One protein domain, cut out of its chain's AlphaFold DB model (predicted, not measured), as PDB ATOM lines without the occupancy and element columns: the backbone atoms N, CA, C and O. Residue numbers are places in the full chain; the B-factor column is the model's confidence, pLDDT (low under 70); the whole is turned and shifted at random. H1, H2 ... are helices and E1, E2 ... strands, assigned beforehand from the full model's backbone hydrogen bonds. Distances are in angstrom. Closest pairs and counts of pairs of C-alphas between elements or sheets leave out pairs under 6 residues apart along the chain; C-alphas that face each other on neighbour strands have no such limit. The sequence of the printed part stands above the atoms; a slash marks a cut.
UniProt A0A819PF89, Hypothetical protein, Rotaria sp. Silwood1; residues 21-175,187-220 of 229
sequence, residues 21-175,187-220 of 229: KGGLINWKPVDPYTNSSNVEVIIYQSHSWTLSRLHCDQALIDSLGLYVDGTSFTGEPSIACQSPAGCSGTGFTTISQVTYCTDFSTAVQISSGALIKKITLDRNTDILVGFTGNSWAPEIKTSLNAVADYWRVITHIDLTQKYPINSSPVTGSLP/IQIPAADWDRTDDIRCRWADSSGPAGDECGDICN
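Overview. This is residues 21 to 175 and 187 to 220 of the 229 residues of the protein "Hypothetical protein" of Rotaria sp. Silwood1 (UniProt A0A819PF89). Amid little regular structure, a twisted four-stranded sheet, E1 E2 E4 E3, is partly face to face with the hairpin sheet E5 E6 in a small sandwich; long loops and short helices H1 and H2 surround it. The 189 printed residues, under half in named elements and mostly strand there, run E1 E2 H1 E3 E4 E5 E6 H2; both sheets are antiparallel. The whole is compact, radius of gyration 17.1 A, spanning 48 by 42 by 33 A.

Arrangement. E1, residues 21 to 29, and E2, 38 to 50, form a hairpin; N 24 and O 46 are 2.8 A apart. H1, 58 to 62, is on this sheet; every O i to N i+4 pair is within hydrogen-bond range. E3, 100 to 105, and E4, 110 to 122, form a hairpin; N 112 and O 103 are 2.8 A apart. E2 and E4 are antiparallel neighbours; N 43 and O 117 are 2.8 A apart. E5, 126 to 134, and E6, 150 to 158, form a hairpin; N 131 and O 153 are 2.8 A apart. The closest C-alphas of E1 and E6, Ile 25 and Thr 155, are 6.0 A apart. H2, 216 to 219, is not on the four-stranded sheet and is too short for such pairs.

Along the chain. E2 measures 38.3 A; E4, 36.9 A, bends by 52 degrees at residue 118. C-alpha 21 is at (-45.437, -30.324, -27.859), C-alpha 219 at (-38.806, -17.060, -28.957).

Size, cuts and confidence. Residues 176 to 186 are not printed; C-alphas 175 and 187 are 12.3 A apart. Links H1 to E3 and E5 to E6 are long. Model pLDDT is under 70 at residues 71, 75 and 210 to 211.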
ATOM      1  N   LYS A  21     -44.903 -31.494 -28.573       86.31
ATOM      2  CA  LYS A  21     -45.437 -30.324 -27.859       86.31
ATOM      3  C   LYS A  21     -44.462 -29.780 -26.820       86.31
ATOM      4  O   LYS A  21     -44.795 -28.819 -26.147       86.31
ATOM      5  N   GLY A  22     -43.265 -30.359 -26.723       87.88
ATOM      6  CA  GLY A  22     -42.225 -29.930 -25.795       87.88
ATOM      7  C   GLY A  22     -41.839 -31.022 -24.807       87.88
ATOM      8  O   GLY A  22     -42.415 -32.111 -24.785       87.88
ATOM      9  N   GLY A  23     -40.840 -30.726 -23.990       89.69
ATOM     10  CA  GLY A  23     -40.314 -31.654 -23.006       89.69
ATOM     11  C   GLY A  23     -39.256 -31.003 -22.134       89.69
ATOM     12  O   GLY A  23     -38.879 -29.851 -22.347       89.69
ATOM     13  N   LEU A  24     -38.790 -31.761 -21.154       91.31
ATOM     14  CA  LEU A  24     -37.808 -31.362 -20.162       91.31
ATOM     15  C   LEU A  24     -36.794 -32.489 -20.021       91.31
ATOM     16  O   LEU A  24     -37.173 -33.661 -19.974       91.31
ATOM     17  N   ILE A  25     -35.521 -32.125 -19.918       93.50
ATOM     18  CA  ILE A  25     -34.449 -33.047 -19.567       93.50
ATOM     19  C   ILE A  25     -33.616 -32.365 -18.494       93.50
ATOM     20  O   ILE A  25     -33.150 -31.247 -18.691       93.50
ATOM     21  N   ASN A  26     -33.428 -33.040 -17.370       94.12
ATOM     22  CA  ASN A  26     -32.545 -32.595 -16.303       94.12
ATOM     23  C   ASN A  26     -31.786 -33.796 -15.743       94.12
ATOM     24  O   ASN A  26     -32.163 -34.953 -15.943       94.12
ATOM     25  N   TRP A  27     -30.707 -33.532 -15.023       95.44
ATOM     26  CA  TRP A  27     -29.859 -34.581 -14.483       95.44
ATOM     27  C   TRP A  27     -29.252 -34.188 -13.143       95.44
ATOM     28  O   TRP A  27     -29.209 -33.014 -12.784       95.44
ATOM     29  N   LYS A  28     -28.786 -35.188 -12.400       95.12
ATOM     30  CA  LYS A  28     -27.985 -34.996 -11.188       95.12
ATOM     31  C   LYS A  28     -27.066 -36.191 -10.936       95.12
ATOM     32  O   LYS A  28     -27.450 -37.315 -11.288       95.12
ATOM     33  N   PRO A  29     -25.904 -36.007 -10.294       95.44
ATOM     34  CA  PRO A  29     -25.125 -37.129  -9.787       95.44
ATOM     35  C   PRO A  29     -25.907 -37.865  -8.687       95.44
ATOM     36  O   PRO A  29     -26.671 -37.268  -7.927       95.44
ATOM     37  N   VAL A  30     -25.726 -39.182  -8.594       96.25
ATOM     38  CA  VAL A  30     -26.274 -39.985  -7.485       96.25
ATOM     39  C   VAL A  30     -25.561 -39.653  -6.180       96.25
ATOM     40  O   VAL A  30     -26.207 -39.512  -5.145       96.25
ATOM     41  N   ASP A  31     -24.240 -39.510  -6.255       94.75
ATOM     42  CA  ASP A  31     -23.393 -39.040  -5.168       94.75
ATOM     43  C   ASP A  31     -22.570 -37.838  -5.663       94.75
ATOM     44  O   ASP A  31     -21.587 -38.035  -6.385       94.75
ATOM     45  N   PRO A  32     -22.950 -36.598  -5.307       92.94
ATOM     46  CA  PRO A  32     -22.223 -35.403  -5.730       92.94
ATOM     47  C   PRO A  32     -20.829 -35.289  -5.083       92.94
ATOM     48  O   PRO A  32     -19.988 -34.524  -5.553       92.94
ATOM     49  N   TYR A  33     -20.544 -36.070  -4.034       93.62
ATOM     50  CA  TYR A  33     -19.277 -36.065  -3.295       93.62
ATOM     51  C   TYR A  33     -18.319 -37.181  -3.726       93.62
ATOM     52  O   TYR A  33     -17.259 -37.358  -3.113       93.62
ATOM     53  N   THR A  34     -18.663 -37.939  -4.769       93.19
ATOM     54  CA  THR A  34     -17.819 -39.031  -5.246       93.19
ATOM     55  C   THR A  34     -16.504 -38.518  -5.837       93.19
ATOM     56  O   THR A  34     -16.450 -37.495  -6.522       93.19
ATOM     57  N   ASN A  35     -15.427 -39.274  -5.618       91.12
ATOM     58  CA  ASN A  35     -14.119 -39.082  -6.260       91.12
ATOM     59  C   ASN A  35     -13.791 -40.214  -7.252       91.12
ATOM     60  O   ASN A  35     -12.648 -40.364  -7.675       91.12
ATOM     61  N   SER A  36     -14.787 -41.036  -7.597       93.88
ATOM     62  CA  SER A  36     -14.646 -42.127  -8.562       93.88
ATOM     63  C   SER A  36     -14.329 -41.602  -9.969       93.88
ATOM     64  O   SER A  36     -14.799 -40.531 -10.363       93.88
ATOM     65  N   SER A  37     -13.575 -42.389 -10.747       93.94
ATOM     66  CA  SER A  37     -13.360 -42.162 -12.185       93.94
ATOM     67  C   SER A  37     -14.642 -42.314 -13.001       93.94
ATOM     68  O   SER A  37     -14.729 -41.786 -14.105       93.94
ATOM     69  N   ASN A  38     -15.632 -43.016 -12.450       96.19
ATOM     70  CA  ASN A  38     -16.956 -43.197 -13.024       96.19
ATOM     71  C   ASN A  38     -18.011 -42.631 -12.077       96.19
ATOM     72  O   ASN A  38     -18.045 -42.983 -10.896       96.19
ATOM     73  N   VAL A  39     -18.881 -41.776 -12.601       96.81
ATOM     74  CA  VAL A  39     -19.942 -41.098 -11.861       96.81
ATOM     75  C   VAL A  39     -21.277 -41.661 -12.316       96.81
ATOM     76  O   VAL A  39     -21.593 -41.690 -13.505       96.81
ATOM     77  N   GLU A  40     -22.075 -42.111 -11.358       97.88
ATOM     78  CA  GLU A  40     -23.449 -42.506 -11.623       97.88
ATOM     79  C   GLU A  40     -24.339 -41.259 -11.648       97.88
ATOM     80  O   GLU A  40     -24.336 -40.460 -10.711       97.88
ATOM     81  N   VAL A  41     -25.100 -41.093 -12.727       97.12
ATOM     82  CA  VAL A  41     -25.955 -39.936 -12.991       97.12
ATOM     83  C   VAL A  41     -27.392 -40.401 -13.184       97.12
ATOM     84  O   VAL A  41     -27.658 -41.392 -13.867       97.12
ATOM     85  N   ILE A  42     -28.334 -39.674 -12.589       97.38
ATOM     86  CA  ILE A  42     -29.765 -39.830 -12.843       97.38
ATOM     87  C   ILE A  42     -30.173 -38.775 -13.861       97.38
ATOM     88  O   ILE A  42     -30.043 -37.586 -13.591       97.38
ATOM     89  N   ILE A  43     -30.706 -39.218 -14.994       96.44
ATOM     90  CA  ILE A  43     -31.357 -38.394 -16.006       96.44
ATOM     91  C   ILE A  43     -32.867 -38.541 -15.840       96.44
ATOM     92  O   ILE A  43     -33.407 -39.650 -15.854       96.44
ATOM     93  N   TYR A  44     -33.539 -37.409 -15.705       95.12
ATOM     94  CA  TYR A  44     -34.984 -37.285 -15.757       95.12
ATOM     95  C   TYR A  44     -35.349 -36.727 -17.126       95.12
ATOM     96  O   TYR A  44     -34.769 -35.738 -17.570       95.12
ATOM     97  N   GLN A  45     -36.309 -37.359 -17.787       93.44
ATOM     98  CA  GLN A  45     -36.886 -36.845 -19.020       93.44
ATOM     99  C   GLN A  45     -38.406 -36.861 -18.927       93.44
ATOM    100  O   GLN A  45     -38.995 -37.802 -18.389       93.44
ATOM    101  N   SER A  46     -39.033 -35.832 -19.479       93.19
ATOM    102  CA  SER A  46     -40.469 -35.791 -19.725       93.19
ATOM    103  C   SER A  46     -40.719 -35.173 -21.085       93.19
ATOM    104  O   SER A  46     -40.039 -34.230 -21.484       93.19
ATOM    105  N   HIS A  47     -41.672 -35.713 -21.821       91.44
ATOM    106  CA  HIS A  47     -41.924 -35.300 -23.188       91.44
ATOM    107  C   HIS A  47     -43.409 -35.372 -23.488       91.44
ATOM    108  O   HIS A  47     -44.121 -36.249 -22.997       91.44
ATOM    109  N   SER A  48     -43.871 -34.435 -24.306       91.25
ATOM    110  CA  SER A  48     -45.280 -34.271 -24.618       91.25
ATOM    111  C   SER A  48     -45.525 -34.272 -26.115       91.25
ATOM    112  O   SER A  48     -44.755 -33.700 -26.886       91.25
ATOM    113  N   TRP A  49     -46.630 -34.885 -26.524       89.44
ATOM    114  CA  TRP A  49     -47.072 -34.952 -27.914       89.44
ATOM    115  C   TRP A  49     -48.558 -34.666 -28.010       89.44
ATOM    116  O   TRP A  49     -49.267 -34.566 -27.010       89.44
ATOM    117  N   THR A  50     -49.047 -34.534 -29.237       87.69
ATOM    118  CA  THR A  50     -50.482 -34.606 -29.478       87.69
ATOM    119  C   THR A  50     -51.044 -35.947 -29.020       87.69
ATOM    120  O   THR A  50     -50.528 -37.006 -29.381       87.69
ATOM    121  N   LEU A  51     -52.162 -35.870 -28.297       87.69
ATOM    122  CA  LEU A  51     -52.853 -37.007 -27.689       87.69
ATOM    123  C   LEU A  51     -53.154 -38.144 -28.681       87.69
ATOM    124  O   LEU A  51     -53.036 -39.315 -28.344       87.69
ATOM    125  N   SER A  52     -53.504 -37.816 -29.926       84.88
ATOM    126  CA  SER A  52     -53.807 -38.809 -30.967       84.88
ATOM    127  C   SER A  52     -52.583 -39.559 -31.513       84.88
ATOM    128  O   SER A  52     -52.754 -40.552 -32.223       84.88
ATOM    129  N   ARG A  53     -51.361 -39.086 -31.228       82.81
ATOM    130  CA  ARG A  53     -50.105 -39.709 -31.661       82.81
ATOM    131  C   ARG A  53     -49.600 -40.679 -30.602       82.81
ATOM    132  O   ARG A  53     -49.583 -41.880 -30.847       82.81
ATOM    133  N   LEU A  54     -49.217 -40.155 -29.438       87.69
ATOM    134  CA  LEU A  54     -48.874 -40.975 -28.283       87.69
ATOM    135  C   LEU A  54     -50.056 -40.922 -27.322       87.69
ATOM    136  O   LEU A  54     -50.245 -39.932 -26.623       87.69
ATOM    137  N   HIS A  55     -50.895 -41.952 -27.340       88.06
ATOM    138  CA  HIS A  55     -52.112 -41.965 -26.530       88.06
ATOM    139  C   HIS A  55     -51.773 -42.147 -25.050       88.06
ATOM    140  O   HIS A  55     -50.913 -42.947 -24.686       88.06
ATOM    141  N   CYS A  56     -52.460 -41.393 -24.202       91.75
ATOM    142  CA  CYS A  56     -52.361 -41.470 -22.753       91.75
ATOM    143  C   CYS A  56     -53.758 -41.188 -22.194       91.75
ATOM    144  O   CYS A  56     -54.450 -40.284 -22.662       91.75
ATOM    145  N   ASP A  57     -54.200 -42.005 -21.247       94.25
ATOM    146  CA  ASP A  57     -55.475 -41.857 -20.556       94.25
ATOM    147  C   ASP A  57     -55.333 -42.312 -19.101       94.25
ATOM    148  O   ASP A  57     -54.278 -42.795 -18.684       94.25
ATOM    149  N   GLN A  58     -56.404 -42.166 -18.321       96.38
ATOM    150  CA  GLN A  58     -56.375 -42.512 -16.903       96.38
ATOM    151  C   GLN A  58     -56.044 -43.993 -16.667       96.38
ATOM    152  O   GLN A  58     -55.312 -44.308 -15.736       96.38
ATOM    153  N   ALA A  59     -56.519 -44.906 -17.520       95.81
ATOM    154  CA  ALA A  59     -56.267 -46.334 -17.350       95.81
ATOM    155  C   ALA A  59     -54.793 -46.687 -17.619       95.81
ATOM    156  O   ALA A  59     -54.214 -47.520 -16.916       95.81
ATOM    157  N   LEU A  60     -54.165 -46.041 -18.608       94.00
ATOM    158  CA  LEU A  60     -52.722 -46.137 -18.835       94.00
ATOM    159  C   LEU A  60     -51.933 -45.576 -17.646       94.00
ATOM    160  O   LEU A  60     -50.993 -46.229 -17.210       94.00
ATOM    161  N   ILE A  61     -52.322 -44.433 -17.076       96.38
ATOM    162  CA  ILE A  61     -51.640 -43.871 -15.894       96.38
ATOM    163  C   ILE A  61     -51.731 -44.840 -14.708       96.38
ATOM    164  O   ILE A  61     -50.710 -45.205 -14.122       96.38
ATOM    165  N   ASP A  62     -52.938 -45.317 -14.398       97.00
ATOM    166  CA  ASP A  62     -53.201 -46.186 -13.245       97.00
ATOM    167  C   ASP A  62     -52.461 -47.533 -13.340       97.00
ATOM    168  O   ASP A  62     -52.108 -48.135 -12.325       97.00
ATOM    169  N   SER A  63     -52.209 -48.010 -14.564       95.75
ATOM    170  CA  SER A  63     -51.513 -49.274 -14.831       95.75
ATOM    171  C   SER A  63     -50.005 -49.133 -15.055       95.75
ATOM    172  O   SER A  63     -49.348 -50.141 -15.318       95.75
ATOM    173  N   LEU A  64     -49.448 -47.919 -14.948       92.12
ATOM    174  CA  LEU A  64     -48.069 -47.613 -15.360       92.12
ATOM    175  C   LEU A  64     -47.806 -48.072 -16.801       92.12
ATOM    176  O   LEU A  64     -46.816 -48.733 -17.122       92.12
ATOM    177  N   GLY A  65     -48.758 -47.755 -17.670       90.56
ATOM    178  CA  GLY A  65     -48.764 -48.112 -19.069       90.56
ATOM    179  C   GLY A  65     -47.708 -47.355 -19.872       90.56
ATOM    180  O   GLY A  65     -47.306 -46.228 -19.563       90.56
ATOM    181  N   LEU A  66     -47.250 -48.014 -20.932       88.19
ATOM    182  CA  LEU A  66     -46.207 -47.500 -21.805       88.19
ATOM    183  C   LEU A  66     -46.722 -46.352 -22.675       88.19
ATOM    184  O   LEU A  66     -47.804 -46.430 -23.255       88.19
ATOM    185  N   TYR A  67     -45.903 -45.317 -22.817       87.12
ATOM    186  CA  TYR A  67     -46.162 -44.184 -23.686       87.12
ATOM    187  C   TYR A  67     -45.648 -44.493 -25.095       87.12
ATOM    188  O   TYR A  67     -44.458 -44.380 -25.389       87.12
ATOM    189  N   VAL A  68     -46.549 -44.985 -25.947       83.25
ATOM    190  CA  VAL A  68     -46.225 -45.527 -27.275       83.25
ATOM    191  C   VAL A  68     -47.065 -44.879 -28.369       83.25
ATOM    192  O   VAL A  68     -48.139 -44.328 -28.127       83.25
ATOM    193  N   ASP A  69     -46.576 -44.969 -29.601       78.81
ATOM    194  CA  ASP A  69     -47.273 -44.488 -30.787       78.81
ATOM    195  C   ASP A  69     -48.283 -45.541 -31.274       78.81
ATOM    196  O   ASP A  69     -47.948 -46.518 -31.955       78.81
ATOM    197  N   GLY A  70     -49.544 -45.366 -30.880       74.38
ATOM    198  CA  GLY A  70     -50.603 -46.341 -31.134       74.38
ATOM    199  C   GLY A  70     -50.337 -47.676 -30.431       74.38
ATOM    200  O   GLY A  70     -50.388 -47.755 -29.210       74.38
ATOM    201  N   THR A  71     -50.091 -48.740 -31.200       68.25
ATOM    202  CA  THR A  71     -49.825 -50.094 -30.670       68.25
ATOM    203  C   THR A  71     -48.348 -50.487 -30.724       68.25
ATOM    204  O   THR A  71     -48.015 -51.631 -30.418       68.25
ATOM    205  N   SER A  72     -47.457 -49.593 -31.161       70.56
ATOM    206  CA  SER A  72     -46.037 -49.896 -31.360       70.56
ATOM    207  C   SER A  72     -45.139 -48.820 -30.770       70.56
ATOM    208  O   SER A  72     -45.410 -47.627 -30.886       70.56
ATOM    209  N   PHE A  73     -44.023 -49.238 -30.185       73.06
ATOM    210  CA  PHE A  73     -42.985 -48.313 -29.761       73.06
ATOM    211  C   PHE A  73     -42.071 -47.961 -30.938       73.06
ATOM    212  O   PHE A  73     -41.480 -48.848 -31.550       73.06
ATOM    213  N   THR A  74     -41.938 -46.669 -31.239       71.88
ATOM    214  CA  THR A  74     -41.110 -46.172 -32.351       71.88
ATOM    215  C   THR A  74     -39.705 -45.751 -31.924       71.88
ATOM    216  O   THR A  74     -38.953 -45.256 -32.757       71.88
ATOM    217  N   GLY A  75     -39.338 -45.924 -30.649       68.44
ATOM    218  CA  GLY A  75     -38.096 -45.365 -30.105       68.44
ATOM    219  C   GLY A  75     -38.237 -43.937 -29.574       68.44
ATOM    220  O   GLY A  75     -37.225 -43.337 -29.233       68.44
ATOM    221  N   GLU A  76     -39.460 -43.402 -29.508       74.94
ATOM    222  CA  GLU A  76     -39.737 -42.021 -29.110       74.94
ATOM    223  C   GLU A  76     -40.311 -41.908 -27.691       74.94
ATOM    224  O   GLU A  76     -41.200 -42.696 -27.353       74.94
ATOM    225  N   PRO A  77     -39.886 -40.913 -26.884       77.88
ATOM    226  CA  PRO A  77     -38.675 -40.093 -27.060       77.88
ATOM    227  C   PRO A  77     -37.409 -40.927 -26.876       77.88
ATOM    228  O   PRO A  77     -37.366 -41.804 -26.012       77.88
ATOM    229  N   SER A  78     -36.346 -40.576 -27.603       88.19
ATOM    230  CA  SER A  78     -34.992 -41.040 -27.282       88.19
ATOM    231  C   SER A  78     -34.068 -39.884 -26.911       88.19
ATOM    232  O   SER A  78     -34.077 -38.832 -27.544       88.19
ATOM    233  N   ILE A  79     -33.224 -40.081 -25.895       93.06
ATOM    234  CA  ILE A  79     -32.154 -39.132 -25.563       93.06
ATOM    235  C   ILE A  79     -30.870 -39.618 -26.220       93.06
ATOM    236  O   ILE A  79     -30.306 -40.641 -25.823       93.06
ATOM    237  N   ALA A  80     -30.411 -38.883 -27.223       93.50
ATOM    238  CA  ALA A  80     -29.213 -39.179 -27.988       93.50
ATOM    239  C   ALA A  80     -28.128 -38.125 -27.751       93.50
ATOM    240  O   ALA A  80     -28.385 -37.005 -27.299       93.50
ATOM    241  N   CYS A  81     -26.893 -38.490 -28.091       93.62
ATOM    242  CA  CYS A  81     -25.802 -37.533 -28.113       93.62
ATOM    243  C   CYS A  81     -26.004 -36.525 -29.242       93.62
ATOM    244  O   CYS A  81     -26.259 -36.907 -30.384       93.62
ATOM    245  N   GLN A  82     -25.845 -35.242 -28.934       90.06
ATOM    246  CA  GLN A  82     -26.049 -34.169 -29.901       90.06
ATOM    247  C   GLN A  82     -24.883 -34.009 -30.885       90.06
ATOM    248  O   GLN A  82     -25.064 -33.507 -31.989       90.06
ATOM    249  N   SER A  83     -23.695 -34.476 -30.503       86.06
ATOM    250  CA  SER A  83     -22.532 -34.618 -31.377       86.06
ATOM    251  C   SER A  83     -21.930 -36.003 -31.147       86.06
ATOM    252  O   SER A  83     -21.337 -36.214 -30.092       86.06
ATOM    253  N   PRO A  84     -22.049 -36.965 -32.084       78.56
ATOM    254  CA  PRO A  84     -21.579 -38.335 -31.864       78.56
ATOM    255  C   PRO A  84     -20.114 -38.430 -31.416       78.56
ATOM    256  O   PRO A  84     -19.781 -39.257 -30.571       78.56
ATOM    257  N   ALA A  85     -19.249 -37.550 -31.932       82.56
ATOM    258  CA  ALA A  85     -17.855 -37.464 -31.508       82.56
ATOM    259  C   ALA A  85     -17.704 -36.957 -30.063       82.56
ATOM    260  O   ALA A  85     -16.808 -37.410 -29.359       82.56
ATOM    261  N   GLY A  86     -18.596 -36.067 -29.613       84.62
ATOM    262  CA  GLY A  86     -18.582 -35.495 -28.265       84.62
ATOM    263  C   GLY A  86     -18.865 -36.513 -27.160       84.62
ATOM    264  O   GLY A  86     -18.277 -36.416 -26.093       84.62
ATOM    265  N   CYS A  87     -19.694 -37.532 -27.413       93.19
ATOM    266  CA  CYS A  87     -19.949 -38.587 -26.422       93.19
ATOM    267  C   CYS A  87     -18.999 -39.787 -26.520       93.19
ATOM    268  O   CYS A  87     -19.083 -40.701 -25.694       93.19
ATOM    269  N   SER A  88     -18.107 -39.827 -27.513       92.88
ATOM    270  CA  SER A  88     -17.169 -40.938 -27.669       92.88
ATOM    271  C   SER A  88     -16.256 -41.045 -26.447       92.88
ATOM    272  O   SER A  88     -15.617 -40.073 -26.060       92.88
ATOM    273  N   GLY A  89     -16.196 -42.230 -25.833       91.75
ATOM    274  CA  GLY A  89     -15.352 -42.465 -24.658       91.75
ATOM    275  C   GLY A  89     -15.825 -41.777 -23.375       91.75
ATOM    276  O   GLY A  89     -15.007 -41.581 -22.494       91.75
ATOM    277  N   THR A  90     -17.105 -41.399 -23.276       95.06
ATOM    278  CA  THR A  90     -17.705 -40.823 -22.049       95.06
ATOM    279  C   THR A  90     -18.529 -41.828 -21.242       95.06
ATOM    280  O   THR A  90     -18.987 -41.530 -20.143       95.06
ATOM    281  N   GLY A  91     -18.796 -43.008 -21.812       94.38
ATOM    282  CA  GLY A  91     -19.747 -43.989 -21.277       94.38
ATOM    283  C   GLY A  91     -21.217 -43.717 -21.634       94.38
ATOM    284  O   GLY A  91     -22.063 -44.584 -21.405       94.38
ATOM    285  N   PHE A  92     -21.546 -42.570 -22.244       96.50
ATOM    286  CA  PHE A  92     -22.920 -42.274 -22.650       96.50
ATOM    287  C   PHE A  92     -23.390 -43.192 -23.789       96.50
ATOM    288  O   PHE A  92     -22.704 -43.388 -24.793       96.50
ATOM    289  N   THR A  93     -24.613 -43.706 -23.661       93.31
ATOM    290  CA  THR A  93     -25.312 -44.459 -24.707       93.31
ATOM    291  C   THR A  93     -26.720 -43.904 -24.879       93.31
ATOM    292  O   THR A  93     -27.319 -43.420 -23.917       93.31
ATOM    293  N   THR A  94     -27.247 -43.963 -26.105       93.88
ATOM    294  CA  THR A  94     -28.600 -43.483 -26.409       93.88
ATOM    295  C   THR A  94     -29.628 -44.145 -25.495       93.88
ATOM    296  O   THR A  94     -29.718 -45.371 -25.422       93.88
ATOM    297  N   ILE A  95     -30.442 -43.327 -24.831       93.50
ATOM    298  CA  ILE A  95     -31.551 -43.785 -23.996       93.50
ATOM    299  C   ILE A  95     -32.785 -43.863 -24.887       93.50
ATOM    300  O   ILE A  95     -33.454 -42.861 -25.105       93.50
ATOM    301  N   SER A  96     -33.079 -45.052 -25.408       90.81
ATOM    302  CA  SER A  96     -34.240 -45.336 -26.267       90.81
ATOM    303  C   SER A  96     -35.314 -46.159 -25.554       90.81
ATOM    304  O   SER A  96     -36.072 -46.896 -26.180       90.81
ATOM    305  N   GLN A  97     -35.345 -46.110 -24.224       87.69
ATOM    306  CA  GLN A  97     -36.346 -46.836 -23.451       87.69
ATOM    307  C   GLN A  97     -37.703 -46.145 -23.534       87.69
ATOM    308  O   GLN A  97     -37.789 -44.921 -23.524       87.69
ATOM    309  N   VAL A  98     -38.755 -46.960 -23.551       87.12
ATOM    310  CA  VAL A  98     -40.137 -46.483 -23.528       87.12
ATOM    311  C   VAL A  98     -40.379 -45.677 -22.254       87.12
ATOM    312  O   VAL A  98     -40.042 -46.127 -21.157       87.12
ATOM    313  N   THR A  99     -40.952 -44.488 -22.405       91.12
ATOM    314  CA  THR A  99     -41.416 -43.680 -21.273       91.12
ATOM    315  C   THR A  99     -42.773 -44.191 -20.784       91.12
ATOM    316  O   THR A  99     -43.454 -44.949 -21.474       91.12
ATOM    317  N   TYR A 100     -43.172 -43.800 -19.579       93.19
ATOM    318  CA  TYR A 100     -44.475 -44.147 -19.011       93.19
ATOM    319  C   TYR A 100     -45.437 -42.979 -19.167       93.19
ATOM    320  O   TYR A 100     -45.027 -41.834 -18.997       93.19
ATOM    321  N   CYS A 101     -46.699 -43.265 -19.485       93.44
ATOM    322  CA  CYS A 101     -47.755 -42.256 -19.553       93.44
ATOM    323  C   CYS A 101     -47.973 -41.673 -18.149       93.44
ATOM    324  O   CYS A 101     -48.183 -42.409 -17.186       93.44
ATOM    325  N   THR A 102     -47.855 -40.351 -18.033       94.62
ATOM    326  CA  THR A 102     -47.914 -39.640 -16.746       94.62
ATOM    327  C   THR A 102     -49.065 -38.656 -16.663       94.62
ATOM    328  O   THR A 102     -49.552 -38.410 -15.566       94.62
ATOM    329  N   ASP A 103     -49.476 -38.072 -17.791       93.75
ATOM    330  CA  ASP A 103     -50.561 -37.093 -17.816       93.75
ATOM    331  C   ASP A 103     -51.142 -36.931 -19.227       93.75
ATOM    332  O   ASP A 103     -50.489 -37.234 -20.231       93.75
ATOM    333  N   PHE A 104     -52.371 -36.427 -19.318       93.25
ATOM    334  CA  PHE A 104     -53.028 -36.106 -20.577       93.25
ATOM    335  C   PHE A 104     -54.088 -35.011 -20.414       93.25
ATOM    336  O   PHE A 104     -54.698 -34.832 -19.364       93.25
ATOM    337  N   SER A 105     -54.379 -34.298 -21.503       91.44
ATOM    338  CA  SER A 105     -55.529 -33.400 -21.578       91.44
ATOM    339  C   SER A 105     -56.212 -33.497 -22.931       91.44
ATOM    340  O   SER A 105     -55.656 -33.145 -23.976       91.44
ATOM    341  N   THR A 106     -57.479 -33.903 -22.903       90.50
ATOM    342  CA  THR A 106     -58.359 -33.909 -24.077       90.50
ATOM    343  C   THR A 106     -58.759 -32.495 -24.502       90.50
ATOM    344  O   THR A 106     -59.013 -32.264 -25.681       90.50
ATOM    345  N   ALA A 107     -58.760 -31.524 -23.583       87.56
ATOM    346  CA  ALA A 107     -59.128 -30.141 -23.887       87.56
ATOM    347  C   ALA A 107     -58.098 -29.453 -24.797       87.56
ATOM    348  O   ALA A 107     -58.467 -28.719 -25.710       87.56
ATOM    349  N   VAL A 108     -56.805 -29.710 -24.574       83.69
ATOM    350  CA  VAL A 108     -55.710 -29.131 -25.377       83.69
ATOM    351  C   VAL A 108     -54.988 -30.155 -26.258       83.69
ATOM    352  O   VAL A 108     -53.975 -29.821 -26.880       83.69
ATOM    353  N   GLN A 109     -55.540 -31.371 -26.347       87.56
ATOM    354  CA  GLN A 109     -55.056 -32.483 -27.169       87.56
ATOM    355  C   GLN A 109     -53.570 -32.780 -26.930       87.56
ATOM    356  O   GLN A 109     -52.791 -32.874 -27.877       87.56
ATOM    357  N   ILE A 110     -53.174 -32.906 -25.663       89.50
ATOM    358  CA  ILE A 110     -51.802 -33.228 -25.250       89.50
ATOM    359  C   ILE A 110     -51.783 -34.517 -24.440       89.50
ATOM    360  O   ILE A 110     -52.729 -34.831 -23.718       89.50
ATOM    361  N   SER A 111     -50.683 -35.228 -24.549       91.75
ATOM    362  CA  SER A 111     -50.298 -36.329 -23.686       91.75
ATOM    363  C   SER A 111     -48.847 -36.132 -23.281       91.75
ATOM    364  O   SER A 111     -48.073 -35.489 -24.001       91.75
ATOM    365  N   SER A 112     -48.483 -36.667 -22.124       93.00
ATOM    366  CA  SER A 112     -47.156 -36.527 -21.544       93.00
ATOM    367  C   SER A 112     -46.702 -37.853 -20.957       93.00
ATOM    368  O   SER A 112     -47.466 -38.550 -20.284       93.00
ATOM    369  N   GLY A 113     -45.434 -38.176 -21.182       93.06
ATOM    370  CA  GLY A 113     -44.789 -39.318 -20.560       93.06
ATOM    371  C   GLY A 113     -43.405 -38.978 -20.044       93.06
ATOM    372  O   GLY A 113     -42.767 -38.029 -20.508       93.06
ATOM    373  N   ALA A 114     -42.947 -39.757 -19.071       93.88
ATOM    374  CA  ALA A 114     -41.682 -39.528 -18.392       93.88
ATOM    375  C   ALA A 114     -40.891 -40.818 -18.164       93.88
ATOM    376  O   ALA A 114     -41.436 -41.923 -18.117       93.88
ATOM    377  N   LEU A 115     -39.579 -40.661 -18.009       94.12
ATOM    378  CA  LEU A 115     -38.666 -41.728 -17.623       94.12
ATOM    379  C   LEU A 115     -37.571 -41.170 -16.718       94.12
ATOM    380  O   LEU A 115     -37.025 -40.092 -16.952       94.12
ATOM    381  N   ILE A 116     -37.213 -41.959 -15.711       95.00
ATOM    382  CA  ILE A 116     -36.027 -41.742 -14.891       95.00
ATOM    383  C   ILE A 116     -35.037 -42.837 -15.255       95.00
ATOM    384  O   ILE A 116     -35.337 -44.024 -15.115       95.00
ATOM    385  N   LYS A 117     -33.853 -42.447 -15.717       95.75
ATOM    386  CA  LYS A 117     -32.801 -43.377 -16.103       95.75
ATOM    387  C   LYS A 117     -31.521 -43.071 -15.356       95.75
ATOM    388  O   LYS A 117     -31.043 -41.947 -15.332       95.75
ATOM    389  N   LYS A 118     -30.944 -44.114 -14.785       96.88
ATOM    390  CA  LYS A 118     -29.609 -44.100 -14.210       96.88
ATOM    391  C   LYS A 118     -28.602 -44.573 -15.259       96.88
ATOM    392  O   LYS A 118     -28.834 -45.607 -15.891       96.88
ATOM    393  N   ILE A 119     -27.530 -43.812 -15.445       96.81
ATOM    394  CA  ILE A 119     -26.408 -44.137 -16.332       96.81
ATOM    395  C   ILE A 119     -25.084 -43.911 -15.605       96.81
ATOM    396  O   ILE A 119     -25.031 -43.179 -14.619       96.81
ATOM    397  N   THR A 120     -24.018 -44.510 -16.120       97.75
ATOM    398  CA  THR A 120     -22.660 -44.299 -15.618       97.75
ATOM    399  C   THR A 120     -21.858 -43.567 -16.678       97.75
ATOM    400  O   THR A 120     -21.827 -44.000 -17.828       97.75
ATOM    401  N   LEU A 121     -21.225 -42.468 -16.282       97.50
ATOM    402  CA  LEU A 121     -20.400 -41.627 -17.141       97.50
ATOM    403  C   LEU A 121     -18.980 -41.534 -16.586       97.50
ATOM    404  O   LEU A 121     -18.760 -41.694 -15.384       97.50
ATOM    405  N   ASP A 122     -18.012 -41.258 -17.447       96.31
ATOM    406  CA  ASP A 122     -16.648 -40.963 -17.020       96.31
ATOM    407  C   ASP A 122     -16.583 -39.589 -16.341       96.31
ATOM    408  O   ASP A 122     -17.277 -38.650 -16.730       96.31
ATOM    409  N   ARG A 123     -15.731 -39.436 -15.322       93.50
ATOM    410  CA  ARG A 123     -15.641 -38.204 -14.515       93.50
ATOM    411  C   ARG A 123     -15.266 -36.960 -15.326       93.50
ATOM    412  O   ARG A 123     -15.615 -35.858 -14.935       93.50
ATOM    413  N   ASN A 124     -14.594 -37.129 -16.459       92.31
ATOM    414  CA  ASN A 124     -14.184 -36.021 -17.325       92.31
ATOM    415  C   ASN A 124     -15.212 -35.718 -18.430       92.31
ATOM    416  O   ASN A 124     -14.862 -35.119 -19.443       92.31
ATOM    417  N   THR A 125     -16.452 -36.188 -18.276       95.06
ATOM    418  CA  THR A 125     -17.515 -36.000 -19.266       95.06
ATOM    419  C   THR A 125     -17.991 -34.550 -19.296       95.06
ATOM    420  O   THR A 125     -18.396 -34.010 -18.270       95.06
ATOM    421  N   ASP A 126     -18.005 -33.977 -20.494       93.88
ATOM    422  CA  ASP A 126     -18.609 -32.693 -20.844       93.88
ATOM    423  C   ASP A 126     -19.351 -32.893 -22.179       93.88
ATOM    424  O   ASP A 126     -18.728 -32.999 -23.238       93.88
ATOM    425  N   ILE A 127     -20.672 -33.091 -22.120       94.12
ATOM    426  CA  ILE A 127     -21.480 -33.501 -23.278       94.12
ATOM    427  C   ILE A 127     -22.835 -32.812 -23.351       94.12
ATOM    428  O   ILE A 127     -23.493 -32.534 -22.351       94.12
ATOM    429  N   LEU A 128     -23.311 -32.650 -24.583       93.56
ATOM    430  CA  LEU A 128     -24.686 -32.274 -24.888       93.56
ATOM    431  C   LEU A 128     -25.468 -33.513 -25.312       93.56
ATOM    432  O   LEU A 128     -25.130 -34.182 -26.296       93.56
ATOM    433  N   VAL A 129     -26.542 -33.796 -24.588       94.25
ATOM    434  CA  VAL A 129     -27.465 -34.893 -24.887       94.25
ATOM    435  C   VAL A 129     -28.878 -34.350 -24.955       94.25
ATOM    436  O   VAL A 129     -29.198 -33.321 -24.363       94.25
ATOM    437  N   GLY A 130     -29.740 -35.010 -25.710       92.81
ATOM    438  CA  GLY A 130     -31.090 -34.507 -25.874       92.81
ATOM    439  C   GLY A 130     -31.925 -35.311 -26.835       92.81
ATOM    440  O   GLY A 130     -31.451 -36.256 -27.466       92.81
ATOM    441  N   PHE A 131     -33.166 -34.881 -26.949       90.12
ATOM    442  CA  PHE A 131     -34.095 -35.362 -27.940       90.12
ATOM    443  C   PHE A 131     -34.179 -34.334 -29.069       90.12
ATOM    444  O   PHE A 131     -34.251 -33.127 -28.824       90.12
ATOM    445  N   THR A 132     -34.149 -34.827 -30.300       87.12
ATOM    446  CA  THR A 132     -34.181 -34.017 -31.515       87.12
ATOM    447  C   THR A 132     -35.067 -34.720 -32.520       87.12
ATOM    448  O   THR A 132     -34.954 -35.933 -32.695       87.12
ATOM    449  N   GLY A 133     -35.910 -33.975 -33.217       83.00
ATOM    450  CA  GLY A 133     -36.752 -34.568 -34.235       83.00
ATOM    451  C   GLY A 133     -37.389 -33.538 -35.138       83.00
ATOM    452  O   GLY A 133     -37.130 -32.339 -35.057       83.00
ATOM    453  N   ASN A 134     -38.230 -34.061 -36.018       76.38
ATOM    454  CA  ASN A 134     -38.908 -33.280 -37.034       76.38
ATOM    455  C   ASN A 134     -40.396 -33.188 -36.698       76.38
ATOM    456  O   ASN A 134     -40.931 -34.030 -35.976       76.38
ATOM    457  N   SER A 135     -41.071 -32.211 -37.299       76.50
ATOM    458  CA  SER A 135     -42.498 -31.928 -37.126       76.50
ATOM    459  C   SER A 135     -42.838 -31.495 -35.698       76.50
ATOM    460  O   SER A 135     -43.080 -32.306 -34.798       76.50
ATOM    461  N   TRP A 136     -42.849 -30.182 -35.472       77.50
ATOM    462  CA  TRP A 136     -43.440 -29.647 -34.255       77.50
ATOM    463  C   TRP A 136     -44.973 -29.618 -34.375       77.50
ATOM    464  O   TRP A 136     -45.551 -29.868 -35.441       77.50
ATOM    465  N   ALA A 137     -45.669 -29.363 -33.271       76.94
ATOM    466  CA  ALA A 137     -47.100 -29.094 -33.334       76.94
ATOM    467  C   ALA A 137     -47.345 -27.852 -34.231       76.94
ATOM    468  O   ALA A 137     -46.680 -26.842 -34.025       76.94
ATOM    469  N   PRO A 138     -48.253 -27.886 -35.230       72.88
ATOM    470  CA  PRO A 138     -48.474 -26.808 -36.201       72.88
ATOM    471  C   PRO A 138     -49.037 -25.544 -35.555       72.88
ATOM    472  O   PRO A 138     -49.021 -24.471 -36.156       72.88
ATOM    473  N   GLU A 139     -49.547 -25.667 -34.330       75.31
ATOM    474  CA  GLU A 139     -49.884 -24.539 -33.475       75.31
ATOM    475  C   GLU A 139     -48.645 -23.711 -33.090       75.31
ATOM    476  O   GLU A 139     -48.797 -22.553 -32.707       75.31
ATOM    477  N   ILE A 140     -47.438 -24.275 -33.204       74.62
ATOM    478  CA  ILE A 140     -46.168 -23.616 -32.918       74.62
ATOM    479  C   ILE A 140     -45.546 -23.129 -34.224       74.62
ATOM    480  O   ILE A 140     -45.303 -23.890 -35.165       74.62
ATOM    481  N   LYS A 141     -45.300 -21.821 -34.279       74.12
ATOM    482  CA  LYS A 141     -44.826 -21.130 -35.476       74.12
ATOM    483  C   LYS A 141     -43.537 -20.375 -35.193       74.12
ATOM    484  O   LYS A 141     -43.286 -19.979 -34.055       74.12
ATOM    485  N   THR A 142     -42.751 -20.146 -36.236       73.69
ATOM    486  CA  THR A 142     -41.577 -19.260 -36.207       73.69
ATOM    487  C   THR A 142     -41.988 -17.797 -36.365       73.69
ATOM    488  O   THR A 142     -43.123 -17.517 -36.769       73.69
ATOM    489  N   SER A 143     -41.071 -16.864 -36.087       71.69
ATOM    490  CA  SER A 143     -41.254 -15.408 -36.270       71.69
ATOM    491  C   SER A 143     -41.799 -14.991 -37.644       71.69
ATOM    492  O   SER A 143     -42.439 -13.951 -37.780       71.69
ATOM    493  N   LEU A 144     -41.601 -15.827 -38.666       76.75
ATOM    494  CA  LEU A 144     -42.092 -15.624 -40.030       76.75
ATOM    495  C   LEU A 144     -43.461 -16.279 -40.291       76.75
ATOM    496  O   LEU A 144     -43.864 -16.428 -41.443       76.75
ATOM    497  N   ASN A 145     -44.173 -16.697 -39.237       74.56
ATOM    498  CA  ASN A 145     -45.439 -17.439 -39.296       74.56
ATOM    499  C   ASN A 145     -45.330 -18.774 -40.070       74.56
ATOM    500  O   ASN A 145     -46.344 -19.324 -40.512       74.56
ATOM    501  N   ALA A 146     -44.114 -19.310 -40.221       75.75
ATOM    502  CA  ALA A 146     -43.881 -20.627 -40.801       75.75
ATOM    503  C   ALA A 146     -44.095 -21.714 -39.741       75.75
ATOM    504  O   ALA A 146     -43.849 -21.496 -38.553       75.75
ATOM    505  N   VAL A 147     -44.557 -22.891 -40.170       72.31
ATOM    506  CA  VAL A 147     -44.626 -24.065 -39.293       72.31
ATOM    507  C   VAL A 147     -43.200 -24.476 -38.955       72.31
ATOM    508  O   VAL A 147     -42.394 -24.672 -39.862       72.31
ATOM    509  N   ALA A 148     -42.898 -24.598 -37.666       71.56
ATOM    510  CA  ALA A 148     -41.620 -25.138 -37.238       71.56
ATOM    511  C   ALA A 148     -41.565 -26.638 -37.571       71.56
ATOM    512  O   ALA A 148     -42.382 -27.439 -37.106       71.56
ATOM    513  N   ASP A 149     -40.615 -27.019 -38.414       73.44
ATOM    514  CA  ASP A 149     -40.425 -28.383 -38.908       73.44
ATOM    515  C   ASP A 149     -39.356 -29.157 -38.132       73.44
ATOM    516  O   ASP A 149     -39.223 -30.367 -38.320       73.44
ATOM    517  N   TYR A 150     -38.666 -28.486 -37.213       78.50
ATOM    518  CA  TYR A 150     -37.618 -29.027 -36.364       78.50
ATOM    519  C   TYR A 150     -37.788 -28.541 -34.924       78.50
ATOM    520  O   TYR A 150     -38.246 -27.424 -34.678       78.50
ATOM    521  N   TRP A 151     -37.418 -29.388 -33.969       79.81
ATOM    522  CA  TRP A 151     -37.394 -29.030 -32.558       79.81
ATOM    523  C   TRP A 151     -36.256 -29.762 -31.842       79.81
ATOM    524  O   TRP A 151     -35.778 -30.817 -32.279       79.81
ATOM    525  N   ARG A 152     -35.848 -29.202 -30.701       84.81
ATOM    526  CA  ARG A 152     -34.758 -29.733 -29.891       84.81
ATOM    527  C   ARG A 152     -35.017 -29.516 -28.406       84.81
ATOM    528  O   ARG A 152     -35.365 -28.416 -27.992       84.81
ATOM    529  N   VAL A 153     -34.820 -30.554 -27.599       87.75
ATOM    530  CA  VAL A 153     -34.770 -30.443 -26.135       87.75
ATOM    531  C   VAL A 153     -33.471 -31.068 -25.675       87.75
ATOM    532  O   VAL A 153     -33.245 -32.258 -25.880       87.75
ATOM    533  N   ILE A 154     -32.605 -30.253 -25.087       89.56
ATOM    534  CA  ILE A 154     -31.226 -30.620 -24.778       89.56
ATOM    535  C   ILE A 154     -30.888 -30.289 -23.336       89.56
ATOM    536  O   ILE A 154     -31.427 -29.352 -22.755       89.56
ATOM    537  N   THR A 155     -29.952 -31.049 -22.787       91.38
ATOM    538  CA  THR A 155     -29.281 -30.737 -21.535       91.38
ATOM    539  C   THR A 155     -27.779 -30.836 -21.739       91.38
ATOM    540  O   THR A 155     -27.279 -31.677 -22.493       91.38
ATOM    541  N   HIS A 156     -27.058 -29.982 -21.028       92.44
ATOM    542  CA  HIS A 156     -25.612 -30.044 -20.904       92.44
ATOM    543  C   HIS A 156     -25.264 -30.813 -19.632       92.44
ATOM    544  O   HIS A 156     -25.782 -30.490 -18.564       92.44
ATOM    545  N   ILE A 157     -24.467 -31.872 -19.764       94.06
ATOM    546  CA  ILE A 157     -23.932 -32.651 -18.649       94.06
ATOM    547  C   ILE A 157     -22.444 -32.342 -18.562       94.06
ATOM    548  O   ILE A 157     -21.681 -32.757 -19.433       94.06
ATOM    549  N   ASP A 158     -22.050 -31.653 -17.497       93.06
ATOM    550  CA  ASP A 158     -20.663 -31.313 -17.194       93.06
ATOM    551  C   ASP A 158     -20.287 -31.917 -15.835       93.06
ATOM    552  O   ASP A 158     -20.734 -31.467 -14.780       93.06
ATOM    553  N   LEU A 159     -19.480 -32.976 -15.874       94.06
ATOM    554  CA  LEU A 159     -18.914 -33.643 -14.698       94.06
ATOM    555  C   LEU A 159     -17.480 -33.185 -14.399       94.06
ATOM    556  O   LEU A 159     -16.902 -33.592 -13.384       94.06
ATOM    557  N   THR A 160     -16.912 -32.348 -15.275       89.81
ATOM    558  CA  THR A 160     -15.563 -31.789 -15.131       89.81
ATOM    559  C   THR A 160     -15.511 -30.723 -14.040       89.81
ATOM    560  O   THR A 160     -14.449 -30.462 -13.467       89.81
ATOM    561  N   GLN A 161     -16.662 -30.120 -13.735       72.44
ATOM    562  CA  GLN A 161     -16.792 -29.082 -12.730       72.44
ATOM    563  C   GLN A 161     -16.564 -29.565 -11.289       72.44
ATOM    564  O   GLN A 161     -16.569 -30.753 -10.966       72.44
ATOM    565  N   LYS A 162     -16.311 -28.539 -10.463       70.25
ATOM    566  CA  LYS A 162     -16.125 -28.418  -9.006       70.25
ATOM    567  C   LYS A 162     -16.559 -29.613  -8.140       70.25
ATOM    568  O   LYS A 162     -17.484 -30.345  -8.442       70.25
ATOM    569  N   TYR A 163     -15.898 -29.761  -6.993       77.50
ATOM    570  CA  TYR A 163     -16.358 -30.615  -5.898       77.50
ATOM    571  C   TYR A 163     -17.201 -29.780  -4.918       77.50
ATOM    572  O   TYR A 163     -16.685 -28.768  -4.426       77.50
ATOM    573  N   PRO A 164     -18.439 -30.175  -4.579       89.25
ATOM    574  CA  PRO A 164     -19.192 -31.322  -5.099       89.25
ATOM    575  C   PRO A 164     -19.653 -31.138  -6.556       89.25
ATOM    576  O   PRO A 164     -19.818 -30.004  -7.001       89.25
ATOM    577  N   ILE A 165     -19.854 -32.256  -7.269       91.44
ATOM    578  CA  ILE A 165     -20.365 -32.279  -8.649       91.44
ATOM    579  C   ILE A 165     -21.749 -31.630  -8.666       91.44
ATOM    580  O   ILE A 165     -22.615 -32.035  -7.887       91.44
ATOM    581  N   ASN A 166     -21.949 -30.678  -9.575       90.44
ATOM    582  CA  ASN A 166     -23.210 -29.958  -9.706       90.44
ATOM    583  C   ASN A 166     -24.330 -30.827 -10.284       90.44
ATOM    584  O   ASN A 166     -24.097 -31.851 -10.932       90.44
ATOM    585  N   SER A 167     -25.557 -30.371 -10.103       90.88
ATOM    586  CA  SER A 167     -26.750 -30.870 -10.761       90.88
ATOM    587  C   SER A 167     -27.312 -29.836 -11.739       90.88
ATOM    588  O   SER A 167     -26.904 -28.676 -11.777       90.88
ATOM    589  N   SER A 168     -28.201 -30.291 -12.622       91.88
ATOM    590  CA  SER A 168     -28.983 -29.394 -13.471       91.88
ATOM    591  C   SER A 168     -30.175 -28.863 -12.677       91.88
ATOM    592  O   SER A 168     -30.849 -29.667 -12.017       91.88
ATOM    593  N   PRO A 169     -30.548 -27.581 -12.859       90.38
ATOM    594  CA  PRO A 169     -31.806 -27.081 -12.333       90.38
ATOM    595  C   PRO A 169     -32.974 -27.869 -12.931       90.38
ATOM    596  O   PRO A 169     -32.881 -28.470 -14.011       90.38
ATOM    597  N   VAL A 170     -34.102 -27.845 -12.234       90.62
ATOM    598  CA  VAL A 170     -35.357 -28.450 -12.676       90.62
ATOM    599  C   VAL A 170     -36.441 -27.389 -12.749       90.62
ATOM    600  O   VAL A 170     -36.412 -26.394 -12.025       90.62
ATOM    601  N   THR A 171     -37.443 -27.634 -13.588       88.38
ATOM    602  CA  THR A 171     -38.642 -26.803 -13.643       88.38
ATOM    603  C   THR A 171     -39.904 -27.652 -13.608       88.38
ATOM    604  O   THR A 171     -39.941 -28.749 -14.157       88.38
ATOM    605  N   GLY A 172     -40.941 -27.132 -12.951       81.94
ATOM    606  CA  GLY A 172     -42.295 -27.694 -12.956       81.94
ATOM    607  C   GLY A 172     -43.204 -27.064 -14.015       81.94
ATOM    608  O   GLY A 172     -44.422 -27.090 -13.860       81.94
ATOM    609  N   SER A 173     -42.629 -26.405 -15.026       82.75
ATOM    610  CA  SER A 173     -43.400 -25.678 -16.037       82.75
ATOM    611  C   SER A 173     -44.201 -26.627 -16.922       82.75
ATOM    612  O   SER A 173     -43.758 -27.729 -17.247       82.75
ATOM    613  N   LEU A 174     -45.375 -26.170 -17.358       77.44
ATOM    614  CA  LEU A 174     -46.178 -26.908 -18.326       77.44
ATOM    615  C   LEU A 174     -45.468 -26.934 -19.689       77.44
ATOM    616  O   LEU A 174     -44.897 -25.919 -20.093       77.44
ATOM    617  N   PRO A 175     -45.561 -28.046 -20.439       72.81
ATOM    618  CA  PRO A 175     -44.940 -28.167 -21.760       72.81
ATOM    619  C   PRO A 175     -45.545 -27.199 -22.787       72.81
ATOM    620  O   PRO A 175     -44.883 -26.826 -23.748       72.81
ATOM    621  N   ILE A 187     -46.027 -15.343 -17.283       85.56
ATOM    622  CA  ILE A 187     -45.684 -16.758 -17.227       85.56
ATOM    623  C   ILE A 187     -44.702 -16.956 -16.079       85.56
ATOM    624  O   ILE A 187     -43.580 -16.461 -16.119       85.56
ATOM    625  N   GLN A 188     -45.139 -17.680 -15.055       86.62
ATOM    626  CA  GLN A 188     -44.275 -18.081 -13.953       86.62
ATOM    627  C   GLN A 188     -43.573 -19.383 -14.336       86.62
ATOM    628  O   GLN A 188     -44.239 -20.384 -14.600       86.62
ATOM    629  N   ILE A 189     -42.241 -19.360 -14.364       86.88
ATOM    630  CA  ILE A 189     -41.404 -20.543 -14.579       86.88
ATOM    631  C   ILE A 189     -40.918 -20.991 -13.198       86.88
ATOM    632  O   ILE A 189     -39.950 -20.427 -12.688       86.88
ATOM    633  N   PRO A 190     -41.583 -21.960 -12.542       88.38
ATOM    634  CA  PRO A 190     -41.082 -22.485 -11.284       88.38
ATOM    635  C   PRO A 190     -39.782 -23.226 -11.570       88.38
ATOM    636  O   PRO A 190     -39.794 -24.221 -12.297       88.38
ATOM    637  N   ALA A 191     -38.678 -22.752 -11.010       88.75
ATOM    638  CA  ALA A 191     -37.381 -23.392 -11.130       88.75
ATOM    639  C   ALA A 191     -36.793 -23.649  -9.744       88.75
ATOM    640  O   ALA A 191     -37.004 -22.875  -8.809       88.75
ATOM    641  N   ALA A 192     -36.092 -24.763  -9.607       88.62
ATOM    642  CA  ALA A 192     -35.417 -25.137  -8.379       88.62
ATOM    643  C   ALA A 192     -34.127 -25.881  -8.716       88.62
ATOM    644  O   ALA A 192     -34.047 -26.568  -9.731       88.62
ATOM    645  N   ASP A 193     -33.137 -25.744  -7.847       87.31
ATOM    646  CA  ASP A 193     -31.846 -26.396  -7.975       87.31
ATOM    647  C   ASP A 193     -31.476 -27.086  -6.655       87.31
ATOM    648  O   ASP A 193     -31.870 -26.650  -5.566       87.31
ATOM    649  N   TRP A 194     -30.821 -28.242  -6.770       83.38
ATOM    650  CA  TRP A 194     -30.619 -29.149  -5.647       83.38
ATOM    651  C   TRP A 194     -29.384 -28.745  -4.841       83.38
ATOM    652  O   TRP A 194     -29.312 -29.080  -3.653       83.38
ATOM    653  N   ASP A 195     -28.478 -27.966  -5.435       83.31
ATOM    654  CA  ASP A 195     -27.181 -27.614  -4.867       83.31
ATOM    655  C   ASP A 195     -27.257 -26.408  -3.915       83.31
ATOM    656  O   ASP A 195     -26.307 -26.131  -3.186       83.31
ATOM    657  N   ARG A 196     -28.431 -25.759  -3.795       74.56
ATOM    658  CA  ARG A 196     -28.806 -24.676  -2.845       74.56
ATOM    659  C   ARG A 196     -27.926 -23.419  -2.849       74.56
ATOM    660  O   ARG A 196     -28.320 -22.422  -2.248       74.56
ATOM    661  N   THR A 197     -26.750 -23.460  -3.461       80.38
ATOM    662  CA  THR A 197     -25.808 -22.343  -3.590       80.38
ATOM    663  C   THR A 197     -25.877 -21.669  -4.947       80.38
ATOM    664  O   THR A 197     -25.271 -20.612  -5.127       80.38
ATOM    665  N   ASP A 198     -26.589 -22.281  -5.882       84.38
ATOM    666  CA  ASP A 198     -26.588 -21.874  -7.272       84.38
ATOM    667  C   ASP A 198     -27.623 -20.788  -7.537       84.38
ATOM    668  O   ASP A 198     -28.720 -20.770  -6.974       84.38
ATOM    669  N   ASP A 199     -27.245 -19.867  -8.418       87.50
ATOM    670  CA  ASP A 199     -28.136 -18.837  -8.926       87.50
ATOM    671  C   ASP A 199     -28.827 -19.360 -10.189       87.50
ATOM    672  O   ASP A 199     -28.184 -19.608 -11.213       87.50
ATOM    673  N   ILE A 200     -30.143 -19.544 -10.112       87.69
ATOM    674  CA  ILE A 200     -30.935 -20.071 -11.220       87.69
ATOM    675  C   ILE A 200     -31.396 -18.907 -12.084       87.69
ATOM    676  O   ILE A 200     -32.124 -18.029 -11.626       87.69
ATOM    677  N   ARG A 201     -31.022 -18.930 -13.364       87.69
ATOM    678  CA  ARG A 201     -31.416 -17.897 -14.325       87.69
ATOM    679  C   ARG A 201     -32.113 -18.502 -15.527       87.69
ATOM    680  O   ARG A 201     -31.622 -19.449 -16.136       87.69
ATOM    681  N   CYS A 202     -33.226 -17.894 -15.914       85.06
ATOM    682  CA  CYS A 202     -33.815 -18.124 -17.223       85.06
ATOM    683  C   CYS A 202     -33.081 -17.281 -18.270       85.06
ATOM    684  O   CYS A 202     -32.703 -16.136 -18.019       85.06
ATOM    685  N   ARG A 203     -32.923 -17.837 -19.468       86.31
ATOM    686  CA  ARG A 203     -32.478 -17.111 -20.659       86.31
ATOM    687  C   ARG A 203     -33.358 -17.494 -21.839       86.31
ATOM    688  O   ARG A 203     -33.991 -18.549 -21.823       86.31
ATOM    689  N   TRP A 204     -33.377 -16.645 -22.855       83.94
ATOM    690  CA  TRP A 204     -33.997 -16.993 -24.125       83.94
ATOM    691  C   TRP A 204     -33.191 -18.090 -24.823       83.94
ATOM    692  O   TRP A 204     -31.970 -18.184 -24.646       83.94
ATOM    693  N   ALA A 205     -33.892 -18.913 -25.600       82.56
ATOM    694  CA  ALA A 205     -33.252 -19.844 -26.511       82.56
ATOM    695  C   ALA A 205     -32.460 -19.067 -27.572       82.56
ATOM    696  O   ALA A 205     -32.918 -18.027 -28.052       82.56
ATOM    697  N   ASP A 206     -31.284 -19.574 -27.925       80.56
ATOM    698  CA  ASP A 206     -30.367 -18.937 -28.869       80.56
ATOM    699  C   ASP A 206     -30.131 -19.862 -30.069       80.56
ATOM    700  O   ASP A 206     -29.796 -21.035 -29.908       80.56
ATOM    701  N   SER A 207     -30.305 -19.347 -31.288       78.38
ATOM    702  CA  SER A 207     -30.027 -20.100 -32.519       78.38
ATOM    703  C   SER A 207     -28.525 -20.251 -32.804       78.38
ATOM    704  O   SER A 207     -28.121 -21.057 -33.640       78.38
ATOM    705  N   SER A 208     -27.691 -19.493 -32.092       79.75
ATOM    706  CA  SER A 208     -26.232 -19.455 -32.210       79.75
ATOM    707  C   SER A 208     -25.503 -19.842 -30.920       79.75
ATOM    708  O   SER A 208     -24.289 -19.654 -30.808       79.75
ATOM    709  N   GLY A 209     -26.236 -20.393 -29.948       71.88
ATOM    710  CA  GLY A 209     -25.709 -20.715 -28.631       71.88
ATOM    711  C   GLY A 209     -24.629 -21.807 -28.657       71.88
ATOM    712  O   GLY A 209     -24.471 -22.533 -29.643       71.88
ATOM    713  N   PRO A 210     -23.898 -22.002 -27.543       65.69
ATOM    714  CA  PRO A 210     -22.867 -23.040 -27.429       65.69
ATOM    715  C   PRO A 210     -23.417 -24.461 -27.614       65.69
ATOM    716  O   PRO A 210     -22.670 -25.378 -27.946       65.69
ATOM    717  N   ALA A 211     -24.728 -24.644 -27.443       67.12
ATOM    718  CA  ALA A 211     -25.403 -25.905 -27.691       67.12
ATOM    719  C   ALA A 211     -25.873 -26.096 -29.151       67.12
ATOM    720  O   ALA A 211     -26.431 -27.145 -29.489       67.12
ATOM    721  N   GLY A 212     -25.610 -25.126 -30.033       75.00
ATOM    722  CA  GLY A 212     -26.126 -25.038 -31.399       75.00
ATOM    723  C   GLY A 212     -27.469 -24.311 -31.455       75.00
ATOM    724  O   GLY A 212     -27.771 -23.499 -30.587       75.00
ATOM    725  N   ASP A 213     -28.279 -24.624 -32.466       78.88
ATOM    726  CA  ASP A 213     -29.621 -24.055 -32.597       78.88
ATOM    727  C   ASP A 213     -30.563 -24.634 -31.525       78.88
ATOM    728  O   ASP A 213     -30.875 -25.832 -31.529       78.88
ATOM    729  N   GLU A 214     -30.978 -23.784 -30.584       79.25
ATOM    730  CA  GLU A 214     -31.972 -24.067 -29.538       79.25
ATOM    731  C   GLU A 214     -33.391 -23.653 -29.958       79.25
ATOM    732  O   GLU A 214     -34.272 -23.467 -29.119       79.25
ATOM    733  N   CYS A 215     -33.616 -23.491 -31.262       78.19
ATOM    734  CA  CYS A 215     -34.869 -23.030 -31.842       78.19
ATOM    735  C   CYS A 215     -35.219 -21.585 -31.422       78.19
ATOM    736  O   CYS A 215     -36.388 -21.246 -31.207       78.19
ATOM    737  N   GLY A 216     -34.201 -20.717 -31.329       78.19
ATOM    738  CA  GLY A 216     -34.329 -19.328 -30.857       78.19
ATOM    739  C   GLY A 216     -35.326 -18.471 -31.652       78.19
ATOM    740  O   GLY A 216     -35.990 -17.597 -31.094       78.19
ATOM    741  N   ASP A 217     -35.533 -18.777 -32.935       78.25
ATOM    742  CA  ASP A 217     -36.480 -18.055 -33.797       78.25
ATOM    743  C   ASP A 217     -37.949 -18.181 -33.368       78.25
ATOM    744  O   ASP A 217     -38.776 -17.346 -33.745       78.25
ATOM    745  N   ILE A 218     -38.295 -19.188 -32.562       77.31
ATOM    746  CA  ILE A 218     -39.634 -19.297 -31.971       77.31
ATOM    747  C   ILE A 218     -39.797 -18.345 -30.785       77.31
ATOM    748  O   ILE A 218     -40.882 -17.806 -30.583       77.31
ATOM    749  N   CYS A 219     -38.738 -18.056 -30.028       74.31
ATOM    750  CA  CYS A 219     -38.806 -17.060 -28.957       74.31
ATOM    751  C   CYS A 219     -39.017 -15.640 -29.506       74.31
ATOM    752  O   CYS A 219     -39.700 -14.834 -28.876       74.31
ATOM    753  N   ASN A 220     -38.541 -15.364 -30.725       72.19
ATOM    754  CA  ASN A 220     -38.773 -14.095 -31.429       72.19
ATOM    755  C   ASN A 220     -40.260 -13.824 -31.747       72.19
ATOM    756  O   ASN A 220     -40.620 -12.705 -32.106       72.19
TER     757      ASN A 220